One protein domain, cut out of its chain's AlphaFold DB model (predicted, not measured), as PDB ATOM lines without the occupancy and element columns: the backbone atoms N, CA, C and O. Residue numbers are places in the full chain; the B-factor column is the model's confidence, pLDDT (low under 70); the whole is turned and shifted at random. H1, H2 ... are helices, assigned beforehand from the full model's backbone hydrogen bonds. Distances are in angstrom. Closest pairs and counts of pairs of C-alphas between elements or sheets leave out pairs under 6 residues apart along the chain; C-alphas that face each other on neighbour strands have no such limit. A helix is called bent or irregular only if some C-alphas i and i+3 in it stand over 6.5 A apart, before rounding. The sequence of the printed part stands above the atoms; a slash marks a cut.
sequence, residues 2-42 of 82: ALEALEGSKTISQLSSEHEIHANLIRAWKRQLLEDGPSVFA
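What this domain is: This is residues 2 to 42 of the 82 residues of a protein of Caldilineaceae bacterium SB0664_bin_27 (UniProt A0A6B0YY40). One long helix, H3, makes the long axis, and two short helices, H1 and H2, pack about at right angles on its earlier part, H2 making a corner at its start and H1 packing farther along on residues 26 to 33. Beyond this small compact body, residues 35 to 42, of which 35 to 41 belong to H3, stick out as an arm past a kink near residue 35. The printed part has 41 residues with three named helices, in the order H1, H2, H3, and no named strand; the class is all helix. The whole is only just compact, close to loose, with a radius of gyration of the C-alphas of 10.6 A, and its outline is elongated, 33 by 18 by 11 A.

Where its parts are: H1 is residues 2 to 7, beginning at C-alpha 2 at (43.991, 5.543, 9.894). After a tight link of 4 residues, H2 runs from residue 12, with its C-alpha at (47.249, -3.289, 12.080), to residue 19, 10.4 A from first to last C-alpha. A tight link of 3 residues follows. H3 is residues 23 to 41, 26.5 A from first to last C-alpha, and ends at C-alpha 41 at (32.246, 15.643, 5.130). H3 is irregular, but only just: C-alphas 35 and 38 are 7.0 A apart. It has a kink of 43 degrees near residue 35.

How they stand to each other: H1 touches H3, with residues 26 to 33 of H3 alone, and the closest C-alphas are those of Ala 2 and Lys 30, 5.1 A apart. Their lines are about perpendicular, at 84 degrees. H1 and H2 are close but not clearly touching, with the closest C-alphas, those of Ala 5 and Ile 12, 6.4 A apart. They run opposite ways at a steep tilt of 47 degrees. H2 touches H3, with residues 23 to 27 of H3 alone, and the closest C-alphas are those of Ser 16 and Ala 23, 5.3 A apart. These two lines are also about perpendicular, at 86 degrees. In H1 and H2 every O i to N i+4 pair is within hydrogen-bond range, and in H3 13 of 15 are.

The domain as a whole: The two C-alphas farthest apart are those of Ser 17 and Ala 42, at 33.4 A. Residues 35 to 42 stand free, and without them the body has 33 residues, spans 22 by 18 by 10 A and has a radius of gyration of 8.3 A. The printed part has no cut, and both links are tight. The mean pLDDT of the printed part is 79.5. It is under 70 at residue 2, residues 4 to 6, residue 8 and residues 41 to 42, and the mean of H1 is 68.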
ATOM      1  N   ALA A   2      45.378   6.025   9.717       67.69
ATOM      2  CA  ALA A   2      43.991   5.543   9.894       67.69
ATOM      3  C   ALA A   2      43.298   5.202   8.556       67.69
ATOM      4  O   ALA A   2      42.567   4.217   8.472       67.69
ATOM      5  N   LEU A   3      43.600   5.968   7.501       70.06
ATOM      6  CA  LEU A   3      43.147   5.696   6.134       70.06
ATOM      7  C   LEU A   3      43.783   4.413   5.563       70.06
ATOM      8  O   LEU A   3      43.075   3.575   5.031       70.06
ATOM      9  N   GLU A   4      45.086   4.196   5.770       68.69
ATOM     10  CA  GLU A   4      45.788   2.957   5.367       68.69
ATOM     11  C   GLU A   4      45.251   1.721   6.105       68.69
ATOM     12  O   GLU A   4      45.081   0.652   5.520       68.69
ATOM     13  N   ALA A   5      44.904   1.875   7.389       66.25
ATOM     14  CA  ALA A   5      44.239   0.825   8.154       66.25
ATOM     15  C   ALA A   5      42.829   0.506   7.616       66.25
ATOM     16  O   ALA A   5      42.331  -0.601   7.846       66.25
ATOM     17  N   LEU A   6      42.166   1.457   6.946       62.34
ATOM     18  CA  LEU A   6      40.875   1.270   6.273       62.34
ATOM     19  C   LEU A   6      41.019   0.672   4.875       62.34
ATOM     20  O   LEU A   6      40.259  -0.231   4.542       62.34
ATOM     21  N   GLU A   7      42.002   1.137   4.108       72.19
ATOM     22  CA  GLU A   7      42.325   0.669   2.757       72.19
ATOM     23  C   GLU A   7      42.783  -0.800   2.750       72.19
ATOM     24  O   GLU A   7      42.628  -1.501   1.754       72.19
ATOM     25  N   GLY A   8      43.297  -1.298   3.883       69.81
ATOM     26  CA  GLY A   8      43.658  -2.707   4.067       69.81
ATOM     27  C   GLY A   8      44.990  -3.095   3.424       69.81
ATOM     28  O   GLY A   8      45.359  -4.267   3.450       69.81
ATOM     29  N   SER A   9      45.729  -2.120   2.894       72.69
ATOM     30  CA  SER A   9      47.053  -2.288   2.286       72.69
ATOM     31  C   SER A   9      48.117  -2.753   3.288       72.69
ATOM     32  O   SER A   9      49.059  -3.449   2.912       72.69
ATOM     33  N   LYS A  10      47.948  -2.422   4.573       75.38
ATOM     34  CA  LYS A  10      48.785  -2.893   5.682       75.38
ATOM     35  C   LYS A  10      47.917  -3.389   6.831       75.38
ATOM     36  O   LYS A  10      46.903  -2.789   7.189       75.38
ATOM     37  N   THR A  11      48.330  -4.491   7.447       84.19
ATOM     38  CA  THR A  11      47.680  -5.000   8.660       84.19
ATOM     39  C   THR A  11      47.948  -4.068   9.845       84.19
ATOM     40  O   THR A  11      48.960  -3.370   9.895       84.19
ATOM     41  N   ILE A  12      47.070  -4.090  10.853       79.44
ATOM     42  CA  ILE A  12      47.249  -3.289  12.080       79.44
ATOM     43  C   ILE A  12      48.590  -3.601  12.761       79.44
ATOM     44  O   ILE A  12      49.212  -2.696  13.306       79.44
ATOM     45  N   SER A  13      49.056  -4.852  12.709       79.94
ATOM     46  CA  SER A  13      50.351  -5.244  13.277       79.94
ATOM     47  C   SER A  13      51.525  -4.616  12.526       79.94
ATOM     48  O   SER A  13      52.454  -4.137  13.162       79.94
ATOM     49  N   GLN A  14      51.464  -4.548  11.193       83.06
ATOM     50  CA  GLN A  14      52.494  -3.881  10.389       83.06
ATOM     51  C   GLN A  14      52.521  -2.374  10.656       83.06
ATOM     52  O   GLN A  14      53.588  -1.826  10.894       83.06
ATOM     53  N   LEU A  15      51.352  -1.727  10.716       83.50
ATOM     54  CA  LEU A  15      51.244  -0.306  11.068       83.50
ATOM     55  C   LEU A  15      51.722  -0.023  12.499       83.50
ATOM     56  O   LEU A  15      52.305   1.024  12.760       83.50
ATOM     57  N   SER A  16      51.486  -0.960  13.422       85.44
ATOM     58  CA  SER A  16      51.946  -0.864  14.807       85.44
ATOM     59  C   SER A  16      53.469  -0.891  14.896       85.44
ATOM     60  O   SER A  16      54.043  -0.087  15.621       85.44
ATOM     61  N   SER A  17      54.117  -1.768  14.125       85.00
ATOM     62  CA  SER A  17      55.577  -1.851  14.054       85.00
ATOM     63  C   SER A  17      56.206  -0.689  13.286       85.00
ATOM     64  O   SER A  17      57.242  -0.190  13.701       85.00
ATOM     65  N   GLU A  18      55.597  -0.246  12.187       87.38
ATOM     66  CA  GLU A  18      56.140   0.814  11.325       87.38
ATOM     67  C   GLU A  18      56.075   2.199  11.970       87.38
ATOM     68  O   GLU A  18      56.983   3.006  11.801       87.38
ATOM     69  N   HIS A  19      55.001   2.476  12.708       84.06
ATOM     70  CA  HIS A  19      54.809   3.765  13.365       84.06
ATOM     71  C   HIS A  19      55.112   3.737  14.864       84.06
ATOM     72  O   HIS A  19      54.940   4.761  15.514       84.06
ATOM     73  N   GLU A  20      55.523   2.588  15.408       86.38
ATOM     74  CA  GLU A  20      55.779   2.378  16.844       86.38
ATOM     75  C   GLU A  20      54.576   2.726  17.744       86.38
ATOM     76  O   GLU A  20      54.711   3.122  18.901       86.38
ATOM     77  N   ILE A  21      53.360   2.563  17.221       87.25
ATOM     78  CA  ILE A  21      52.115   2.863  17.935       87.25
ATOM     79  C   ILE A  21      51.426   1.564  18.313       87.25
ATOM     80  O   ILE A  21      51.296   0.654  17.499       87.25
ATOM     81  N   HIS A  22      50.906   1.470  19.535       88.31
ATOM     82  CA  HIS A  22      50.170   0.285  19.969       88.31
ATOM     83  C   HIS A  22      48.948  -0.004  19.083       88.31
ATOM     84  O   HIS A  22      48.111   0.866  18.838       88.31
ATOM     85  N   ALA A  23      48.776  -1.269  18.690       85.81
ATOM     86  CA  ALA A  23      47.667  -1.739  17.855       85.81
ATOM     87  C   ALA A  23      46.267  -1.311  18.346       85.81
ATOM     88  O   ALA A  23      45.365  -1.106  17.534       85.81
ATOM     89  N   ASN A  24      46.075  -1.142  19.659       87.38
ATOM     90  CA  ASN A  24      44.816  -0.661  20.233       87.38
ATOM     91  C   ASN A  24      44.497   0.791  19.842       87.38
ATOM     92  O   ASN A  24      43.342   1.086  19.548       87.38
ATOM     93  N   LEU A  25      45.502   1.670  19.771       85.81
ATOM     94  CA  LEU A  25      45.330   3.059  19.321       85.81
ATOM     95  C   LEU A  25      44.958   3.108  17.839       85.81
ATOM     96  O   LEU A  25      44.021   3.800  17.457       85.81
ATOM     97  N   ILE A  26      45.613   2.290  17.016       85.88
ATOM     98  CA  ILE A  26      45.318   2.199  15.579       85.88
ATOM     99  C   ILE A  26      43.882   1.699  15.351       85.88
ATOM    100  O   ILE A  26      43.166   2.227  14.501       85.88
ATOM    101  N   ARG A  27      43.423   0.716  16.140       86.19
ATOM    102  CA  ARG A  27      42.027   0.241  16.117       86.19
ATOM    103  C   ARG A  27      41.042   1.328  16.538       86.19
ATOM    104  O   ARG A  27      40.016   1.480  15.880       86.19
ATOM    105  N   ALA A  28      41.353   2.069  17.600       86.06
ATOM    106  CA  ALA A  28      40.526   3.172  18.076       86.06
ATOM    107  C   ALA A  28      40.397   4.267  17.008       86.06
ATOM    108  O   ALA A  28      39.284   4.648  16.665       86.06
ATOM    109  N   TRP A  29      41.506   4.691  16.398       87.88
ATOM    110  CA  TRP A  29      41.491   5.694  15.331       87.88
ATOM    111  C   TRP A  29      40.788   5.214  14.067       87.88
ATOM    112  O   TRP A  29      40.061   5.985  13.450       87.88
ATOM    113  N   LYS A  30      40.946   3.939  13.688       84.12
ATOM    114  CA  LYS A  30      40.196   3.351  12.570       84.12
ATOM    115  C   LYS A  30      38.689   3.416  12.821       84.12
ATOM    116  O   LYS A  30      37.934   3.772  11.922       84.12
ATOM    117  N   ARG A  31      38.258   3.067  14.035       85.00
ATOM    118  CA  ARG A  31      36.850   3.119  14.438       85.00
ATOM    119  C   ARG A  31      36.325   4.553  14.441       85.00
ATOM    120  O   ARG A  31      35.307   4.811  13.815       85.00
ATOM    121  N   GLN A  32      37.059   5.473  15.058       83.81
ATOM    122  CA  GLN A  32      36.707   6.889  15.103       83.81
ATOM    123  C   GLN A  32      36.598   7.489  13.696       83.81
ATOM    124  O   GLN A  32      35.659   8.210  13.400       83.81
ATOM    125  N   LEU A  33      37.506   7.139  12.782       84.50
ATOM    126  CA  LEU A  33      37.446   7.607  11.399       84.50
ATOM    127  C   LEU A  33      36.234   7.049  10.630       84.50
ATOM    128  O   LEU A  33      35.707   7.735   9.762       84.50
ATOM    129  N   LEU A  34      35.773   5.833  10.938       82.44
ATOM    130  CA  LEU A  34      34.548   5.271  10.352       82.44
ATOM    131  C   LEU A  34      33.275   5.908  10.914       82.44
ATOM    132  O   LEU A  34      32.331   6.136  10.162       82.44
ATOM    133  N   GLU A  35      33.245   6.159  12.222       83.06
ATOM    134  CA  GLU A  35      32.087   6.719  12.923       83.06
ATOM    135  C   GLU A  35      31.960   8.229  12.656       83.06
ATOM    136  O   GLU A  35      30.904   8.698  12.230       83.06
ATOM    137  N   ASP A  36      33.051   8.980  12.812       78.75
ATOM    138  CA  ASP A  36      33.057  10.440  12.707       78.75
ATOM    139  C   ASP A  36      33.392  10.939  11.298       78.75
ATOM    140  O   ASP A  36      33.015  12.055  10.938       78.75
ATOM    141  N   GLY A  37      34.075  10.140  10.472       75.25
ATOM    142  CA  GLY A  37      34.498  10.534   9.123       75.25
ATOM    143  C   GLY A  37      33.361  11.060   8.242       75.25
ATOM    144  O   GLY A  37      33.516  12.134   7.659       75.25
ATOM    145  N   PRO A  38      32.187  10.399   8.183       77.81
ATOM    146  CA  PRO A  38      31.036  10.922   7.449       77.81
ATOM    147  C   PRO A  38      30.571  12.295   7.948       77.81
ATOM    148  O   PRO A  38      30.121  13.111   7.148       77.81
ATOM    149  N   SER A  39      30.706  12.580   9.248       73.06
ATOM    150  CA  SER A  39      30.323  13.871   9.834       73.06
ATOM    151  C   SER A  39      31.271  15.008   9.443       73.06
ATOM    152  O   SER A  39      30.823  16.141   9.285       73.06
ATOM    153  N   VAL A  40      32.552  14.701   9.205       70.31
ATOM    154  CA  VAL A  40      33.562  15.670   8.742       70.31
ATOM    155  C   VAL A  40      33.240  16.168   7.332       70.31
ATOM    156  O   VAL A  40      33.427  17.344   7.032       70.31
ATOM    157  N   PHE A  41      32.704  15.292   6.479       68.75
ATOM    158  CA  PHE A  41      32.246  15.643   5.130       68.75
ATOM    159  C   PHE A  41      30.759  16.015   5.070       68.75
ATOM    160  O   PHE A  41      30.264  16.435   4.021       68.75
ATOM    161  N   ALA A  42      30.025  15.883   6.177       68.19
ATOM    162  CA  ALA A  42      28.646  16.325   6.242       68.19
ATOM    163  C   ALA A  42      28.607  17.859   6.198       68.19
ATOM    164  O   ALA A  42      29.234  18.545   7.005       68.19
TER     165      ALA A  42